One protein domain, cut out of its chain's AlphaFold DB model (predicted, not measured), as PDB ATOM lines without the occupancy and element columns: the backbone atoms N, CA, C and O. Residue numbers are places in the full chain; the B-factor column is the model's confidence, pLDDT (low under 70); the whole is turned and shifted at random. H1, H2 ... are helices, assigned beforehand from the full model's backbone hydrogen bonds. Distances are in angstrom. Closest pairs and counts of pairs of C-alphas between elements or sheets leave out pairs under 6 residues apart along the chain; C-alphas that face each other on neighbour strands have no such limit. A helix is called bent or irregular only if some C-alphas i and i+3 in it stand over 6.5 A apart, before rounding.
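Overview. This is residues 45 to 176 and 394 to 399 of the 405 residues of an uncharacterized protein of Desulfosarcina ovata subsp. ovata (UniProt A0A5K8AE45). Four helical rods, H2a, H3, H5 and H6, form an up-and-down bundle, each running against the one before it, with H3 and H6 between H2a and H5. The longest helix, H2, bends sharply after H2a, and its second arm, H2b, crosses H3 at one end of the bundle; H1 lies at the other end, while short H4 and H7 pack on H5. The printed part has 138 residues with seven named helices, H1 to H7 in chain order, and no named strand: the class is all helix. It is compact, with a radius of gyration of the C-alphas of 15.3 A and spans of 42 by 34 by 27 A.

Along the chain. H2, residues 57 to 88, was assigned as one helix by its hydrogen bonds but is bent, with C-alphas 71 and 74 9.2 A apart. Its arms are H2a, residues 57 to 71, 21.2 A long, and H2b, residues 74 to 88, 23.9 A long and irregular, with C-alphas 74 and 77 7.9 A apart. H1, residues 45 to 55, begins at C-alpha 45 (58.471, 6.718, 38.541) and is 15.5 A long. H3 is residues 99 to 114, 23.4 A, and H4 residues 116 to 119. H5, residues 130 to 148, measures 26.2 A. H6, residues 156 to 174, measures 25.7 A, with a kink of 32 degrees near residue 168. H7, residues 394 to 397, ends at C-alpha 397 (46.322, 23.676, 55.583).

Arrangement. H2a touches H3, with C-alphas 65 and 107 closest at 5.4 A, at a shallow tilt of 28 degrees, opposite ways. H6 touches H2a with residues 165 to 172 alone; C-alphas 57 and 168 are closest at 6.2 A. H2b touches H3 about perpendicular, at 74 degrees, closest at C-alphas 79 and 104, 5.6 A. H3 and H6 touch, the same way at 16 degrees, closest at C-alphas 102 and 158, 5.5 A. H5, the hub, forms a helical hairpin with H6, at a steep tilt of 43 degrees, closest at C-alphas 138 and 169, 5.6 A. H5 also touches H3 (C-alphas 137 and 113, 5.2 A), H1 (131 and 49, 6.1 A), H4 (134 and 116, 5.2 A) and H7 (144 and 396, 4.1 A). H2a and H5 are apart. Every O i to N i+4 pair is within hydrogen-bond range in H1, H2a, H3 and H5, against 10 of 11 in H2b and 13 of 15 in H6; H4 and H7 are too short for such a pair.

Size, cuts and confidence. The two C-alphas farthest apart, those of Pro 126 and Asp 154, are 45.1 A apart. Residues 177 to 393 are not printed, and C-alphas 176 and 394 are 26.6 A apart across this cut. Of the links printed whole, none is long. Mean pLDDT of the printed part is 89.8; residues 91 to 93 and 399 are under 70.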
ATOM      1  N   HIS A  45      57.990   5.425  39.011       95.94
ATOM      2  CA  HIS A  45      58.471   6.718  38.541       95.94
ATOM      3  C   HIS A  45      58.161   6.920  37.048       95.94
ATOM      4  O   HIS A  45      57.629   7.962  36.654       95.94
ATOM      5  N   CYS A  46      58.444   5.914  36.212       96.00
ATOM      6  CA  CYS A  46      58.119   5.941  34.788       96.00
ATOM      7  C   CYS A  46      56.606   5.966  34.550       96.00
ATOM      8  O   CYS A  46      56.139   6.762  33.735       96.00
ATOM      9  N   ALA A  47      55.835   5.162  35.286       95.50
ATOM     10  CA  ALA A  47      54.378   5.157  35.182       95.50
ATOM     11  C   ALA A  47      53.779   6.531  35.527       95.50
ATOM     12  O   ALA A  47      52.930   7.041  34.793       95.50
ATOM     13  N   LEU A  48      54.267   7.174  36.593       95.62
ATOM     14  CA  LEU A  48      53.838   8.508  37.006       95.62
ATOM     15  C   LEU A  48      54.195   9.569  35.955       95.62
ATOM     16  O   LEU A  48      53.350  10.387  35.584       95.62
ATOM     17  N   ARG A  49      55.423   9.531  35.423       95.12
ATOM     18  CA  ARG A  49      55.854  10.395  34.312       95.12
ATOM     19  C   ARG A  49      54.921  10.269  33.115       95.12
ATOM     20  O   ARG A  49      54.496  11.274  32.540       95.12
ATOM     21  N   ASP A  50      54.642   9.040  32.701       94.94
ATOM     22  CA  ASP A  50      53.867   8.774  31.497       94.94
ATOM     23  C   ASP A  50      52.394   9.158  31.696       94.94
ATOM     24  O   ASP A  50      51.766   9.679  30.771       94.94
ATOM     25  N   LEU A  51      51.871   9.036  32.920       94.12
ATOM     26  CA  LEU A  51      50.552   9.542  33.286       94.12
ATOM     27  C   LEU A  51      50.475  11.075  33.193       94.12
ATOM     28  O   LEU A  51      49.556  11.606  32.566       94.12
ATOM     29  N   PHE A  52      51.471  11.806  33.706       94.94
ATOM     30  CA  PHE A  52      51.549  13.264  33.530       94.94
ATOM     31  C   PHE A  52      51.647  13.689  32.058       94.94
ATOM     32  O   PHE A  52      51.058  14.697  31.658       94.94
ATOM     33  N   ARG A  53      52.368  12.920  31.231       92.62
ATOM     34  CA  ARG A  53      52.460  13.168  29.782       92.62
ATOM     35  C   ARG A  53      51.111  12.988  29.089       92.62
ATOM     36  O   ARG A  53      50.735  13.836  28.281       92.62
ATOM     37  N   ARG A  54      50.377  11.920  29.413       92.69
ATOM     38  CA  ARG A  54      49.063  11.614  28.820       92.69
ATOM     39  C   ARG A  54      47.991  12.626  29.219       92.69
ATOM     40  O   ARG A  54      47.258  13.103  28.360       92.69
ATOM     41  N   THR A  55      47.944  12.999  30.497       91.62
ATOM     42  CA  THR A  55      46.958  13.953  31.046       91.62
ATOM     43  C   THR A  55      47.244  15.405  30.662       91.62
ATOM     44  O   THR A  55      46.369  16.266  30.771       91.62
ATOM     45  N   LYS A  56      48.468  15.686  30.187       93.56
ATOM     46  CA  LYS A  56      48.939  17.000  29.718       93.56
ATOM     47  C   LYS A  56      48.838  18.109  30.770       93.56
ATOM     48  O   LYS A  56      48.930  19.283  30.417       93.56
ATOM     49  N   VAL A  57      48.741  17.767  32.058       93.75
ATOM     50  CA  VAL A  57      48.609  18.732  33.167       93.75
ATOM     51  C   VAL A  57      49.726  19.773  33.123       93.75
ATOM     52  O   VAL A  57      49.463  20.973  33.099       93.75
ATOM     53  N   GLN A  58      50.983  19.336  33.004       93.62
ATOM     54  CA  GLN A  58      52.120  20.258  32.947       93.62
ATOM     55  C   GLN A  58      52.065  21.183  31.716       93.62
ATOM     56  O   GLN A  58      52.418  22.359  31.805       93.62
ATOM     57  N   ALA A  59      51.619  20.671  30.566       93.81
ATOM     58  CA  ALA A  59      51.473  21.464  29.346       93.81
ATOM     59  C   ALA A  59      50.332  22.487  29.471       93.81
ATOM     60  O   ALA A  59      50.484  23.632  29.040       93.81
ATOM     61  N   ASP A  60      49.224  22.104  30.105       95.94
ATOM     62  CA  ASP A  60      48.080  22.972  30.382       95.94
ATOM     63  C   ASP A  60      48.455  24.120  31.332       95.94
ATOM     64  O   ASP A  60      48.128  25.275  31.041       95.94
ATOM     65  N   ILE A  61      49.210  23.840  32.403       96.12
ATOM     66  CA  ILE A  61      49.706  24.875  33.326       96.12
ATOM     67  C   ILE A  61      50.680  25.816  32.602       96.12
ATOM     68  O   ILE A  61      50.530  27.035  32.673       96.12
ATOM     69  N   LYS A  62      51.646  25.282  31.836       93.75
ATOM     70  CA  LYS A  62      52.596  26.102  31.056       93.75
ATOM     71  C   LYS A  62      51.887  27.017  30.056       93.75
ATOM     72  O   LYS A  62      52.285  28.170  29.901       93.75
ATOM     73  N   ARG A  63      50.832  26.530  29.393       93.56
ATOM     74  CA  ARG A  63      50.001  27.336  28.486       93.56
ATOM     75  C   ARG A  63      49.300  28.471  29.233       93.56
ATOM     76  O   ARG A  63      49.336  29.605  28.767       93.56
ATOM     77  N   LEU A  64      48.727  28.180  30.400       94.69
ATOM     78  CA  LEU A  64      48.073  29.170  31.258       94.69
ATOM     79  C   LEU A  64      49.059  30.248  31.748       94.69
ATOM     80  O   LEU A  64      48.741  31.432  31.683       94.69
ATOM     81  N   ILE A  65      50.284  29.874  32.129       92.94
ATOM     82  CA  ILE A  65      51.328  30.833  32.530       92.94
ATOM     83  C   ILE A  65      51.685  31.797  31.394       92.94
ATOM     84  O   ILE A  65      51.806  33.002  31.623       92.94
ATOM     85  N   ARG A  66      51.859  31.277  30.172       87.69
ATOM     86  CA  ARG A  66      52.182  32.097  28.991       87.69
ATOM     87  C   ARG A  66      51.047  33.053  28.649       87.69
ATOM     88  O   ARG A  66      51.295  34.228  28.404       87.69
ATOM     89  N   GLU A  67      49.810  32.566  28.694       90.88
ATOM     90  CA  GLU A  67      48.621  33.392  28.478       90.88
ATOM     91  C   GLU A  67      48.539  34.538  29.495       90.88
ATOM     92  O   GLU A  67      48.290  35.682  29.120       90.88
ATOM     93  N   PHE A  68      48.778  34.259  30.779       91.25
ATOM     94  CA  PHE A  68      48.755  35.297  31.811       91.25
ATOM     95  C   PHE A  68      49.936  36.259  31.695       91.25
ATOM     96  O   PHE A  68      49.748  37.452  31.900       91.25
ATOM     97  N   GLY A  69      51.111  35.780  31.274       85.56
ATOM     98  CA  GLY A  69      52.237  36.645  30.912       85.56
ATOM     99  C   GLY A  69      51.864  37.641  29.809       85.56
ATOM    100  O   GLY A  69      52.106  38.835  29.959       85.56
ATOM    101  N   GLY A  70      51.178  37.177  28.758       79.06
ATOM    102  CA  GLY A  70      50.662  38.046  27.696       79.06
ATOM    103  C   GLY A  70      49.638  39.081  28.183       79.06
ATOM    104  O   GLY A  70      49.665  40.219  27.731       79.06
ATOM    105  N   LYS A  71      48.768  38.723  29.142       85.44
ATOM    106  CA  LYS A  71      47.778  39.652  29.733       85.44
ATOM    107  C   LYS A  71      48.404  40.722  30.635       85.44
ATOM    108  O   LYS A  71      47.865  41.824  30.727       85.44
ATOM    109  N   ILE A  72      49.500  40.395  31.317       86.38
ATOM    110  CA  ILE A  72      50.268  41.349  32.129       86.38
ATOM    111  C   ILE A  72      51.007  42.329  31.201       86.38
ATOM    112  O   ILE A  72      50.908  43.546  31.382       86.38
ATOM    113  N   GLY A  73      51.649  41.806  30.150       79.88
ATOM    114  CA  GLY A  73      52.321  42.599  29.123       79.88
ATOM    115  C   GLY A  73      53.601  43.259  29.641       79.88
ATOM    116  O   GLY A  73      54.372  42.636  30.367       79.88
ATOM    117  N   LEU A  74      53.820  44.524  29.271       78.44
ATOM    118  CA  LEU A  74      55.032  45.288  29.614       78.44
ATOM    119  C   LEU A  74      55.188  45.579  31.119       78.44
ATOM    120  O   LEU A  74      56.276  45.918  31.559       78.44
ATOM    121  N   GLN A  75      54.138  45.385  31.920       81.56
ATOM    122  CA  GLN A  75      54.137  45.606  33.376       81.56
ATOM    123  C   GLN A  75      54.630  44.377  34.161       81.56
ATOM    124  O   GLN A  75      54.184  44.119  35.277       81.56
ATOM    125  N   ILE A  76      55.488  43.543  33.563       79.19
ATOM    126  CA  ILE A  76      55.895  42.273  34.180       79.19
ATOM    127  C   ILE A  76      56.746  42.484  35.436       79.19
ATOM    128  O   ILE A  76      56.639  41.693  36.367       79.19
ATOM    129  N   ASP A  77      57.548  43.547  35.486       80.25
ATOM    130  CA  ASP A  77      58.377  43.864  36.651       80.25
ATOM    131  C   ASP A  77      57.534  44.394  37.816       80.25
ATOM    132  O   ASP A  77      57.640  43.875  38.928       80.25
ATOM    133  N   ASP A  78      56.588  45.295  37.547       85.69
ATOM    134  CA  ASP A  78      55.606  45.757  38.541       85.69
ATOM    135  C   ASP A  78      54.752  44.594  39.072       85.69
ATOM    136  O   ASP A  78      54.462  44.483  40.268       85.69
ATOM    137  N   ALA A  79      54.386  43.665  38.182       87.94
ATOM    138  CA  ALA A  79      53.659  42.458  38.541       87.94
ATOM    139  C   ALA A  79      54.468  41.547  39.480       87.94
ATOM    140  O   ALA A  79      53.887  40.949  40.385       87.94
ATOM    141  N   ARG A  80      55.796  41.452  39.314       89.44
ATOM    142  CA  ARG A  80      56.671  40.703  40.236       89.44
ATOM    143  C   ARG A  80      56.697  41.343  41.618       89.44
ATOM    144  O   ARG A  80      56.501  40.631  42.597       89.44
ATOM    145  N   GLN A  81      56.870  42.664  41.688       91.19
ATOM    146  CA  GLN A  81      56.858  43.396  42.960       91.19
ATOM    147  C   GLN A  81      55.522  43.247  43.683       91.19
ATOM    148  O   GLN A  81      55.481  42.998  44.884       91.19
ATOM    149  N   THR A  82      54.419  43.276  42.936       91.44
ATOM    150  CA  THR A  82      53.091  43.036  43.503       91.44
ATOM    151  C   THR A  82      52.953  41.635  44.097       91.44
ATOM    152  O   THR A  82      52.351  41.465  45.155       91.44
ATOM    153  N   VAL A  83      53.499  40.616  43.427       92.62
ATOM    154  CA  VAL A  83      53.489  39.246  43.950       92.62
ATOM    155  C   VAL A  83      54.319  39.151  45.230       92.62
ATOM    156  O   VAL A  83      53.854  38.517  46.169       92.62
ATOM    157  N   ILE A  84      55.488  39.794  45.297       92.56
ATOM    158  CA  ILE A  84      56.322  39.840  46.512       92.56
ATOM    159  C   ILE A  84      55.559  40.516  47.659       92.56
ATOM    160  O   ILE A  84      55.388  39.907  48.710       92.56
ATOM    161  N   ALA A  85      54.989  41.700  47.428       90.75
ATOM    162  CA  ALA A  85      54.196  42.405  48.436       90.75
ATOM    163  C   ALA A  85      52.999  41.567  48.926       90.75
ATOM    164  O   ALA A  85      52.706  41.519  50.117       90.75
ATOM    165  N   TRP A  86      52.323  40.842  48.026       91.00
ATOM    166  CA  TRP A  86      51.244  39.920  48.399       91.00
ATOM    167  C   TRP A  86      51.726  38.745  49.265       91.00
ATOM    168  O   TRP A  86      50.976  38.273  50.122       91.00
ATOM    169  N   GLN A  87      52.956  38.262  49.070       91.38
ATOM    170  CA  GLN A  87      53.531  37.202  49.906       91.38
ATOM    171  C   GLN A  87      53.734  37.668  51.354       91.38
ATOM    172  O   GLN A  87      53.531  36.873  52.269       91.38
ATOM    173  N   GLU A  88      54.096  38.938  51.543       87.31
ATOM    174  CA  GLU A  88      54.427  39.555  52.836       87.31
ATOM    175  C   GLU A  88      53.203  39.989  53.653       87.31
ATOM    176  O   GLU A  88      53.325  40.244  54.846       87.31
ATOM    177  N   MET A  89      52.012  40.042  53.047       84.31
ATOM    178  CA  MET A  89      50.787  40.422  53.757       84.31
ATOM    179  C   MET A  89      50.518  39.486  54.944       84.31
ATOM    180  O   MET A  89      50.271  38.293  54.756       84.31
ATOM    181  N   GLU A  90      50.470  40.031  56.158       70.06
ATOM    182  CA  GLU A  90      50.134  39.272  57.374       70.06
ATOM    183  C   GLU A  90      48.665  38.815  57.402       70.06
ATOM    184  O   GLU A  90      48.308  37.878  58.121       70.06
ATOM    185  N   ASP A  91      47.823  39.440  56.572       62.66
ATOM    186  CA  ASP A  91      46.385  39.227  56.572       62.66
ATOM    187  C   ASP A  91      45.995  37.788  56.178       62.66
ATOM    188  O   ASP A  91      46.378  37.246  55.131       62.66
ATOM    189  N   HIS A  92      45.195  37.168  57.046       59.56
ATOM    190  CA  HIS A  92      44.654  35.818  56.906       59.56
ATOM    191  C   HIS A  92      43.493  35.735  55.909       59.56
ATOM    192  O   HIS A  92      42.978  34.644  55.662       59.56
ATOM    193  N   THR A  93      43.070  36.860  55.325       64.94
ATOM    194  CA  THR A  93      41.931  36.921  54.399       64.94
ATOM    195  C   THR A  93      42.163  36.188  53.080       64.94
ATOM    196  O   THR A  93      41.201  35.957  52.353       64.94
ATOM    197  N   TYR A  94      43.396  35.761  52.763       75.12
ATOM    198  CA  TYR A  94      43.734  34.980  51.560       75.12
ATOM    199  C   TYR A  94      43.216  35.590  50.235       75.12
ATOM    200  O   TYR A  94      43.254  34.930  49.195       75.12
ATOM    201  N   GLN A  95      42.760  36.845  50.246       84.56
ATOM    202  CA  GLN A  95      42.108  37.476  49.111       84.56
ATOM    203  C   GLN A  95      43.161  37.830  48.058       84.56
ATOM    204  O   GLN A  95      44.275  38.267  48.367       84.56
ATOM    205  N   LEU A  96      42.828  37.598  46.788       89.56
ATOM    206  CA  LEU A  96      43.696  37.986  45.680       89.56
ATOM    207  C   LEU A  96      43.394  39.434  45.271       89.56
ATOM    208  O   LEU A  96      42.214  39.787  45.147       89.56
ATOM    209  N   PRO A  97      44.427  40.249  44.978       91.44
ATOM    210  CA  PRO A  97      44.224  41.605  44.483       91.44
ATOM    211  C   PRO A  97      43.434  41.592  43.162       91.44
ATOM    212  O   PRO A  97      43.498  40.608  42.419       91.44
ATOM    213  N   PRO A  98      42.683  42.653  42.832       91.56
ATOM    214  CA  PRO A  98      41.923  42.716  41.589       91.56
ATOM    215  C   PRO A  98      42.826  42.967  40.368       91.56
ATOM    216  O   PRO A  98      44.022  43.262  40.479       91.56
ATOM    217  N   GLY A  99      42.251  42.870  39.168       91.50
ATOM    218  CA  GLY A  99      42.893  43.289  37.928       91.50
ATOM    219  C   GLY A  99      44.147  42.491  37.568       91.50
ATOM    220  O   GLY A  99      44.256  41.285  37.805       91.50
ATOM    221  N   LYS A 100      45.120  43.173  36.952       90.75
ATOM    222  CA  LYS A 100      46.377  42.551  36.502       90.75
ATOM    223  C   LYS A 100      47.212  42.000  37.659       90.75
ATOM    224  O   LYS A 100      47.869  40.977  37.483       90.75
ATOM    225  N   ASN A 101      47.123  42.623  38.828       91.81
ATOM    226  CA  ASN A 101      47.813  42.201  40.043       91.81
ATOM    227  C   ASN A 101      47.327  40.819  40.497       91.81
ATOM    228  O   ASN A 101      48.134  39.929  40.758       91.81
ATOM    229  N   GLY A 102      46.012  40.580  40.475       93.62
ATOM    230  CA  GLY A 102      45.454  39.251  40.731       93.62
ATOM    231  C   GLY A 102      45.889  38.212  39.707       93.62
ATOM    232  O   GLY A 102      46.250  37.092  40.064       93.62
ATOM    233  N   ILE A 103      45.921  38.582  38.423       95.12
ATOM    234  CA  ILE A 103      46.419  37.700  37.356       95.12
ATOM    235  C   ILE A 103      47.903  37.359  37.557       95.12
ATOM    236  O   ILE A 103      48.290  36.211  37.325       95.12
ATOM    237  N   ALA A 104      48.719  38.306  38.028       94.00
ATOM    238  CA  ALA A 104      50.115  38.071  38.382       94.00
ATOM    239  C   ALA A 104      50.255  37.048  39.516       94.00
ATOM    240  O   ALA A 104      51.053  36.120  39.391       94.00
ATOM    241  N   VAL A 105      49.416  37.134  40.555       95.12
ATOM    242  CA  VAL A 105      49.383  36.141  41.641       95.12
ATOM    243  C   VAL A 105      48.981  34.759  41.119       95.12
ATOM    244  O   VAL A 105      49.689  33.786  41.369       95.12
ATOM    245  N   VAL A 106      47.913  34.635  40.316       96.44
ATOM    246  CA  VAL A 106      47.516  33.324  39.751       96.44
ATOM    247  C   VAL A 106      48.605  32.757  38.826       96.44
ATOM    248  O   VAL A 106      48.860  31.546  38.817       96.44
ATOM    249  N   ARG A 107      49.290  33.616  38.061       95.31
ATOM    250  CA  ARG A 107      50.450  33.223  37.252       95.31
ATOM    251  C   ARG A 107      51.586  32.704  38.134       95.31
ATOM    252  O   ARG A 107      52.111  31.635  37.838       95.31
ATOM    253  N   ALA A 108      51.923  33.406  39.212       95.25
ATOM    254  CA  ALA A 108      52.965  33.004  40.151       95.25
ATOM    255  C   ALA A 108      52.626  31.687  40.870       95.25
ATOM    256  O   ALA A 108      53.487  30.820  40.974       95.25
ATOM    257  N   LEU A 109      51.366  31.468  41.266       96.75
ATOM    258  CA  LEU A 109      50.894  30.180  41.800       96.75
ATOM    259  C   LEU A 109      51.089  29.043  40.789       96.75
ATOM    260  O   LEU A 109      51.562  27.961  41.128       96.75
ATOM    261  N   SER A 110      50.768  29.296  39.521       97.06
ATOM    262  CA  SER A 110      50.964  28.324  38.439       97.06
ATOM    263  C   SER A 110      52.447  28.000  38.230       97.06
ATOM    264  O   SER A 110      52.811  26.845  38.009       97.06
ATOM    265  N   GLN A 111      53.303  29.021  38.306       95.12
ATOM    266  CA  GLN A 111      54.757  28.903  38.205       95.12
ATOM    267  C   GLN A 111      55.353  28.137  39.378       95.12
ATOM    268  O   GLN A 111      56.171  27.249  39.159       95.12
ATOM    269  N   TRP A 112      54.878  28.412  40.591       97.00
ATOM    270  CA  TRP A 112      55.225  27.656  41.782       97.00
ATOM    271  C   TRP A 112      54.909  26.169  41.592       97.00
ATOM    272  O   TRP A 112      55.780  25.335  41.793       97.00
ATOM    273  N   VAL A 113      53.732  25.799  41.076       96.62
ATOM    274  CA  VAL A 113      53.411  24.376  40.852       96.62
ATOM    275  C   VAL A 113      54.383  23.693  39.870       96.62
ATOM    276  O   VAL A 113      54.780  22.551  40.101       96.62
ATOM    277  N   ILE A 114      54.794  24.360  38.782       94.62
ATOM    278  CA  ILE A 114      55.699  23.757  37.780       94.62
ATOM    279  C   ILE A 114      57.189  23.843  38.136       94.62
ATOM    280  O   ILE A 114      57.991  23.196  37.463       94.62
ATOM    281  N   ASP A 115      57.561  24.615  39.157       93.56
ATOM    282  CA  ASP A 115      58.935  24.738  39.661       93.56
ATOM    283  C   ASP A 115      59.249  23.702  40.753       93.56
ATOM    284  O   ASP A 115      60.033  23.955  41.660       93.56
ATOM    285  N   TYR A 116      58.643  22.513  40.672       92.38
ATOM    286  CA  TYR A 116      58.832  21.411  41.627       92.38
ATOM    287  C   TYR A 116      60.292  20.953  41.773       92.38
ATOM    288  O   TYR A 116      60.657  20.393  42.794       92.38
ATOM    289  N   HIS A 117      61.159  21.242  40.797       87.38
ATOM    290  CA  HIS A 117      62.602  21.013  40.922       87.38
ATOM    291  C   HIS A 117      63.262  21.860  42.019       87.38
ATOM    292  O   HIS A 117      64.390  21.573  42.394       87.38
ATOM    293  N   ALA A 118      62.599  22.903  42.525       87.44
ATOM    294  CA  ALA A 118      63.085  23.638  43.687       87.44
ATOM    295  C   ALA A 118      62.960  22.843  45.003       87.44
ATOM    296  O   ALA A 118      63.591  23.235  45.975       87.44
ATOM    297  N   ASP A 119      62.192  21.743  45.029       86.31
ATOM    298  CA  ASP A 119      62.110  20.826  46.182       86.31
ATOM    299  C   ASP A 119      63.197  19.734  46.148       86.31
ATOM    300  O   ASP A 119      63.340  18.965  47.095       86.31
ATOM    301  N   ALA A 120      63.947  19.649  45.047       85.88
ATOM    302  CA  ALA A 120      64.968  18.637  44.826       85.88
ATOM    303  C   ALA A 120      66.238  18.950  45.639       85.88
ATOM    304  O   ALA A 120      66.629  20.111  45.774       85.88
ATOM    305  N   SER A 121      66.917  17.913  46.133       82.31
ATOM    306  CA  SER A 121      68.207  18.056  46.821       82.31
ATOM    307  C   SER A 121      69.354  18.449  45.879       82.31
ATOM    308  O   SER A 121      70.415  18.864  46.341       82.31
ATOM    309  N   GLY A 122      69.134  18.350  44.563       80.62
ATOM    310  CA  GLY A 122      70.149  18.553  43.529       80.62
ATOM    311  C   GLY A 122      70.828  17.251  43.102       80.62
ATOM    312  O   GLY A 122      71.732  17.285  42.270       80.62
ATOM    313  N   LEU A 123      70.387  16.118  43.650       83.06
ATOM    314  CA  LEU A 123      70.797  14.789  43.227       83.06
ATOM    315  C   LEU A 123      69.911  14.310  42.069       83.06
ATOM    316  O   LEU A 123      68.804  14.787  41.842       83.06
ATOM    317  N   ASP A 124      70.374  13.323  41.314       86.50
ATOM    318  CA  ASP A 124      69.539  12.721  40.275       86.50
ATOM    319  C   ASP A 124      68.587  11.658  40.851       86.50
ATOM    320  O   ASP A 124      68.692  11.215  42.000       86.50
ATOM    321  N   PHE A 125      67.639  11.204  40.031       90.56
ATOM    322  CA  PHE A 125      66.871   9.995  40.327       90.56
ATOM    323  C   PHE A 125      67.835   8.812  40.563       90.56
ATOM    324  O   PHE A 125      68.733   8.602  39.738       90.56
ATOM    325  N   PRO A 126      67.672   8.007  41.633       94.19
ATOM    326  CA  PRO A 126      66.471   7.828  42.467       94.19
ATOM    327  C   PRO A 126      66.395   8.663  43.758       94.19
ATOM    328  O   PRO A 126      65.426   8.523  44.513       94.19
ATOM    329  N   PHE A 127      67.400   9.495  44.031       92.62
ATOM    330  CA  PHE A 127      67.465  10.310  45.244       92.62
ATOM    331  C   PHE A 127      66.423  11.422  45.211       92.62
ATOM    332  O   PHE A 127      65.612  11.520  46.133       92.62
ATOM    333  N   ASP A 128      66.391  12.175  44.111       91.94
ATOM    334  CA  ASP A 128      65.326  13.131  43.827       91.94
ATOM    335  C   ASP A 128      64.233  12.475  42.975       91.94
ATOM    336  O   ASP A 128      64.483  11.650  42.085       91.94
ATOM    337  N   ARG A 129      62.973  12.823  43.258       94.31
ATOM    338  CA  ARG A 129      61.793  12.150  42.693       94.31
ATOM    339  C   ARG A 129      60.893  13.186  42.023       94.31
ATOM    340  O   ARG A 129      59.738  13.343  42.409       94.31
ATOM    341  N   PRO A 130      61.363  13.819  40.933       92.38
ATOM    342  CA  PRO A 130      60.756  15.029  40.379       92.38
ATOM    343  C   PRO A 130      59.255  14.915  40.087       92.38
ATOM    344  O   PRO A 130      58.499  15.855  40.306       92.38
ATOM    345  N   TYR A 131      58.780  13.767  39.596       94.25
ATOM    346  CA  TYR A 131      57.351  13.590  39.316       94.25
ATOM    347  C   TYR A 131      56.504  13.373  40.576       94.25
ATOM    348  O   TYR A 131      55.331  13.742  40.580       94.25
ATOM    349  N   PHE A 132      57.081  12.815  41.641       94.50
ATOM    350  CA  PHE A 132      56.433  12.752  42.951       94.50
ATOM    351  C   PHE A 132      56.339  14.154  43.566       94.50
ATOM    352  O   PHE A 132      55.268  14.548  44.025       94.50
ATOM    353  N   ASP A 133      57.400  14.955  43.456       94.44
ATOM    354  CA  ASP A 133      57.407  16.351  43.912       94.44
ATOM    355  C   ASP A 133      56.390  17.189  43.129       94.44
ATOM    356  O   ASP A 133      55.597  17.935  43.705       94.44
ATOM    357  N   PHE A 134      56.310  16.984  41.810       95.44
ATOM    358  CA  PHE A 134      55.295  17.622  40.979       95.44
ATOM    359  C   PHE A 134      53.869  17.231  41.387       95.44
ATOM    360  O   PHE A 134      52.991  18.096  41.459       95.44
ATOM    361  N   PHE A 135      53.629  15.951  41.693       95.44
ATOM    362  CA  PHE A 135      52.351  15.496  42.240       95.44
ATOM    363  C   PHE A 135      52.029  16.210  43.558       95.44
ATOM    364  O   PHE A 135      50.938  16.770  43.698       95.44
ATOM    365  N   ASN A 136      52.982  16.276  44.489       94.06
ATOM    366  CA  ASN A 136      52.805  16.958  45.770       94.06
ATOM    367  C   ASN A 136      52.481  18.446  45.584       94.06
ATOM    368  O   ASN A 136      51.518  18.934  46.181       94.06
ATOM    369  N   ARG A 137      53.193  19.153  44.694       95.00
ATOM    370  CA  ARG A 137      52.883  20.552  44.356       95.00
ATOM    371  C   ARG A 137      51.497  20.717  43.742       95.00
ATOM    372  O   ARG A 137      50.802  21.671  44.087       95.00
ATOM    373  N   CYS A 138      51.041  19.788  42.899       95.56
ATOM    374  CA  CYS A 138      49.670  19.810  42.379       95.56
ATOM    375  C   CYS A 138      48.632  19.655  43.504       95.56
ATOM    376  O   CYS A 138      47.651  20.397  43.535       95.56
ATOM    377  N   MET A 139      48.860  18.741  44.452       94.25
ATOM    378  CA  MET A 139      47.952  18.515  45.583       94.25
ATOM    379  C   MET A 139      47.906  19.705  46.546       94.25
ATOM    380  O   MET A 139      46.824  20.098  46.988       94.25
ATOM    381  N   ILE A 140      49.062  20.292  46.869       94.19
ATOM    382  CA  ILE A 140      49.156  21.496  47.703       94.19
ATOM    383  C   ILE A 140      48.493  22.676  46.988       94.19
ATOM    384  O   ILE A 140      47.640  23.343  47.570       94.19
ATOM    385  N   GLY A 141      48.823  22.884  45.710       94.69
ATOM    386  CA  GLY A 141      48.247  23.940  44.885       94.69
ATOM    387  C   GLY A 141      46.726  23.835  44.786       94.69
ATOM    388  O   GLY A 141      46.043  24.834  44.976       94.69
ATOM    389  N   SER A 142      46.179  22.632  44.580       93.44
ATOM    390  CA  SER A 142      44.725  22.418  44.535       93.44
ATOM    391  C   SER A 142      44.050  22.852  45.839       93.44
ATOM    392  O   SER A 142      43.079  23.600  45.803       93.44
ATOM    393  N   LYS A 143      44.594  22.446  46.994       91.38
ATOM    394  CA  LYS A 143      44.047  22.823  48.308       91.38
ATOM    395  C   LYS A 143      44.155  24.325  48.577       91.38
ATOM    396  O   LYS A 143      43.237  24.912  49.141       91.38
ATOM    397  N   ALA A 144      45.266  24.949  48.182       92.19
ATOM    398  CA  ALA A 144      45.449  26.391  48.323       92.19
ATOM    399  C   ALA A 144      44.442  27.169  47.459       92.19
ATOM    400  O   ALA A 144      43.824  28.113  47.938       92.19
ATOM    401  N   ILE A 145      44.219  26.732  46.215       92.88
ATOM    402  CA  ILE A 145      43.217  27.318  45.314       92.88
ATOM    403  C   ILE A 145      41.814  27.239  45.915       92.88
ATOM    404  O   ILE A 145      41.085  28.228  45.866       92.88
ATOM    405  N   ASP A 146      41.444  26.108  46.518       89.81
ATOM    406  CA  ASP A 146      40.150  25.972  47.191       89.81
ATOM    407  C   ASP A 146      39.992  26.983  48.335       89.81
ATOM    408  O   ASP A 146      38.915  27.558  48.497       89.81
ATOM    409  N   ALA A 147      41.053  27.236  49.109       89.50
ATOM    410  CA  ALA A 147      41.043  28.252  50.159       89.50
ATOM    411  C   ALA A 147      40.888  29.669  49.578       89.50
ATOM    412  O   ALA A 147      40.014  30.414  50.019       89.50
ATOM    413  N   PHE A 148      41.653  30.005  48.535       90.38
ATOM    414  CA  PHE A 148      41.572  31.295  47.839       90.38
ATOM    415  C   PHE A 148      40.198  31.549  47.192       90.38
ATOM    416  O   PHE A 148      39.764  32.689  47.078       90.38
ATOM    417  N   LEU A 149      39.480  30.503  46.772       90.50
ATOM    418  CA  LEU A 149      38.149  30.636  46.167       90.50
ATOM    419  C   LEU A 149      37.012  30.828  47.182       90.50
ATOM    420  O   LEU A 149      35.903  31.163  46.764       90.50
ATOM    421  N   ARG A 150      37.255  30.625  48.485       86.81
ATOM    422  CA  ARG A 150      36.258  30.880  49.544       86.81
ATOM    423  C   ARG A 150      36.099  32.364  49.851       86.81
ATOM    424  O   ARG A 150      34.997  32.788  50.177       86.81
ATOM    425  N   ILE A 151      37.182  33.125  49.715       84.56
ATOM    426  CA  ILE A 151      37.197  34.587  49.802       84.56
ATOM    427  C   ILE A 151      37.655  35.088  48.427       84.56
ATOM    428  O   ILE A 151      38.824  35.433  48.240       84.56
ATOM    429  N   PRO A 152      36.778  34.995  47.407       81.81
ATOM    430  CA  PRO A 152      37.162  35.304  46.040       81.81
ATOM    431  C   PRO A 152      37.574  36.772  45.911       81.81
ATOM    432  O   PRO A 152      37.117  37.643  46.647       81.81
ATOM    433  N   SER A 153      38.418  37.052  44.921       86.31
ATOM    434  CA  SER A 153      38.659  38.430  44.501       86.31
ATOM    435  C   SER A 153      37.358  39.037  43.974       86.31
ATOM    436  O   SER A 153      36.613  38.356  43.255       86.31
ATOM    437  N   ASP A 154      37.141  40.325  44.245       86.31
ATOM    438  CA  ASP A 154      36.014  41.092  43.698       86.31
ATOM    439  C   ASP A 154      36.053  41.147  42.158       86.31
ATOM    440  O   ASP A 154      35.038  41.353  41.488       86.31
ATOM    441  N   ASP A 155      37.221  40.873  41.565       92.31
ATOM    442  CA  ASP A 155      37.382  40.729  40.126       92.31
ATOM    443  C   ASP A 155      37.039  39.305  39.638       92.31
ATOM    444  O   ASP A 155      37.775  38.323  39.827       92.31
ATOM    445  N   ARG A 156      35.933  39.202  38.887       92.31
ATOM    446  CA  ARG A 156      35.482  37.959  38.237       92.31
ATOM    447  C   ARG A 156      36.532  37.342  37.308       92.31
ATOM    448  O   ARG A 156      36.554  36.116  37.170       92.31
ATOM    449  N   LYS A 157      37.402  38.136  36.672       93.50
ATOM    450  CA  LYS A 157      38.470  37.631  35.790       93.50
ATOM    451  C   LYS A 157      39.554  36.915  36.592       93.50
ATOM    452  O   LYS A 157      39.994  35.844  36.170       93.50
ATOM    453  N   VAL A 158      39.940  37.456  37.749       94.44
ATOM    454  CA  VAL A 158      40.922  36.846  38.664       94.44
ATOM    455  C   VAL A 158      40.361  35.547  39.240       94.44
ATOM    456  O   VAL A 158      40.987  34.492  39.132       94.44
ATOM    457  N   THR A 159      39.121  35.584  39.731       94.56
ATOM    458  CA  THR A 159      38.412  34.392  40.217       94.56
ATOM    459  C   THR A 159      38.255  33.327  39.122       94.56
ATOM    460  O   THR A 159      38.445  32.134  39.364       94.56
ATOM    461  N   GLY A 160      37.963  33.733  37.884       95.38
ATOM    462  CA  GLY A 160      37.895  32.841  36.725       95.38
ATOM    463  C   GLY A 160      39.243  32.205  36.359       95.38
ATOM    464  O   GLY A 160      39.298  31.008  36.062       95.38
ATOM    465  N   ALA A 161      40.333  32.974  36.422       95.81
ATOM    466  CA  ALA A 161      41.696  32.488  36.216       95.81
ATOM    467  C   ALA A 161      42.088  31.440  37.268       95.81
ATOM    468  O   ALA A 161      42.588  30.368  36.918       95.81
ATOM    469  N   LEU A 162      41.784  31.718  38.536       95.19
ATOM    470  CA  LEU A 162      42.040  30.825  39.660       95.19
ATOM    471  C   LEU A 162      41.241  29.512  39.544       95.19
ATOM    472  O   LEU A 162      41.816  28.430  39.651       95.19
ATOM    473  N   LYS A 163      39.945  29.583  39.199       96.25
ATOM    474  CA  LYS A 163      39.113  28.397  38.904       96.25
ATOM    475  C   LYS A 163      39.677  27.563  37.755       96.25
ATOM    476  O   LYS A 163      39.624  26.336  37.802       96.25
ATOM    477  N   ARG A 164      40.208  28.201  36.706       96.88
ATOM    478  CA  ARG A 164      40.801  27.490  35.565       96.88
ATOM    479  C   ARG A 164      42.069  26.735  35.964       96.88
ATOM    480  O   ARG A 164      42.221  25.597  35.528       96.88
ATOM    481  N   LEU A 165      42.934  27.333  36.786       96.44
ATOM    482  CA  LEU A 165      44.081  26.626  37.358       96.44
ATOM    483  C   LEU A 165      43.614  25.450  38.228       96.44
ATOM    484  O   LEU A 165      44.086  24.335  38.025       96.44
ATOM    485  N   GLY A 166      42.624  25.675  39.101       95.06
ATOM    486  CA  GLY A 166      42.018  24.636  39.939       95.06
ATOM    487  C   GLY A 166      41.578  23.417  39.129       95.06
ATOM    488  O   GLY A 166      42.065  22.323  39.377       95.06
ATOM    489  N   ARG A 167      40.781  23.613  38.066       94.50
ATOM    490  CA  ARG A 167      40.333  22.522  37.172       94.50
ATOM    491  C   ARG A 167      41.478  21.720  36.550       94.50
ATOM    492  O   ARG A 167      41.315  20.528  36.307       94.50
ATOM    493  N   ILE A 168      42.610  22.358  36.244       95.12
ATOM    494  CA  ILE A 168      43.784  21.655  35.705       95.12
ATOM    495  C   ILE A 168      44.403  20.763  36.789       95.12
ATOM    496  O   ILE A 168      44.730  19.614  36.499       95.12
ATOM    497  N   LEU A 169      44.528  21.262  38.024       94.19
ATOM    498  CA  LEU A 169      45.092  20.501  39.146       94.19
ATOM    499  C   LEU A 169      44.155  19.387  39.634       94.19
ATOM    500  O   LEU A 169      44.632  18.318  40.007       94.19
ATOM    501  N   THR A 170      42.833  19.578  39.558       89.81
ATOM    502  CA  THR A 170      41.836  18.561  39.933       89.81
ATOM    503  C   THR A 170      41.982  17.271  39.123       89.81
ATOM    504  O   THR A 170      41.733  16.196  39.662       89.81
ATOM    505  N   LYS A 171      42.469  17.338  37.872       90.19
ATOM    506  CA  LYS A 171      42.793  16.139  37.075       90.19
ATOM    507  C   LYS A 171      43.764  15.213  37.816       90.19
ATOM    508  O   LYS A 171      43.577  14.008  37.825       90.19
ATOM    509  N   VAL A 172      44.762  15.779  38.496       90.06
ATOM    510  CA  VAL A 172      45.750  15.011  39.274       90.06
ATOM    511  C   VAL A 172      45.141  14.465  40.567       90.06
ATOM    512  O   VAL A 172      45.448  13.347  40.971       90.06
ATOM    513  N   ALA A 173      44.274  15.247  41.215       80.44
ATOM    514  CA  ALA A 173      43.678  14.884  42.497       80.44
ATOM    515  C   ALA A 173      42.604  13.786  42.385       80.44
ATOM    516  O   ALA A 173      42.504  12.949  43.283       80.44
ATOM    517  N   CYS A 174      41.813  13.793  41.307       77.44
ATOM    518  CA  CYS A 174      40.639  12.928  41.171       77.44
ATOM    519  C   CYS A 174      40.870  11.676  40.314       77.44
ATOM    520  O   CYS A 174      40.111  10.714  40.423       77.44
ATOM    521  N   GLU A 175      41.908  11.643  39.477       78.19
ATOM    522  CA  GLU A 175      42.193  10.475  38.645       78.19
ATOM    523  C   GLU A 175      42.765   9.310  39.476       78.19
ATOM    524  O   GLU A 175      43.883   9.352  39.999       78.19
ATOM    525  N   VAL A 176      41.998   8.213  39.548       78.00
ATOM    526  CA  VAL A 176      42.350   6.976  40.273       78.00
ATOM    527  C   VAL A 176      43.764   6.447  39.953       78.00
ATOM    528  O   VAL A 176      44.451   6.048  40.903       78.00
ATOM    529  N   LYS A 394      50.139  27.420  54.217       89.56
ATOM    530  CA  LYS A 394      49.137  27.900  55.185       89.56
ATOM    531  C   LYS A 394      47.735  27.868  54.571       89.56
ATOM    532  O   LYS A 394      46.838  27.267  55.165       89.56
ATOM    533  N   ALA A 395      47.568  28.379  53.347       88.44
ATOM    534  CA  ALA A 395      46.302  28.310  52.617       88.44
ATOM    535  C   ALA A 395      45.836  26.855  52.428       88.44
ATOM    536  O   ALA A 395      44.705  26.518  52.777       88.44
ATOM    537  N   ALA A 396      46.726  25.962  51.982       89.56
ATOM    538  CA  ALA A 396      46.433  24.541  51.792       89.56
ATOM    539  C   ALA A 396      46.078  23.794  53.095       89.56
ATOM    540  O   ALA A 396      45.353  22.797  53.053       89.56
ATOM    541  N   ARG A 397      46.587  24.250  54.250       87.62
ATOM    542  CA  ARG A 397      46.322  23.676  55.583       87.62
ATOM    543  C   ARG A 397      45.109  24.294  56.290       87.62
ATOM    544  O   ARG A 397      44.615  23.691  57.239       87.62
ATOM    545  N   SER A 398      44.608  25.441  55.827       82.94
ATOM    546  CA  SER A 398      43.586  26.243  56.520       82.94
ATOM    547  C   SER A 398      42.259  25.519  56.827       82.94
ATOM    548  O   SER A 398      41.647  25.875  57.828       82.94
ATOM    549  N   ARG A 399      41.830  24.495  56.051       65.50
ATOM    550  CA  ARG A 399      41.051  23.294  56.493       65.50
ATOM    551  C   ARG A 399      40.456  22.447  55.351       65.50
ATOM    552  O   ARG A 399      40.321  22.911  54.220       65.50
TER     553      ARG A 399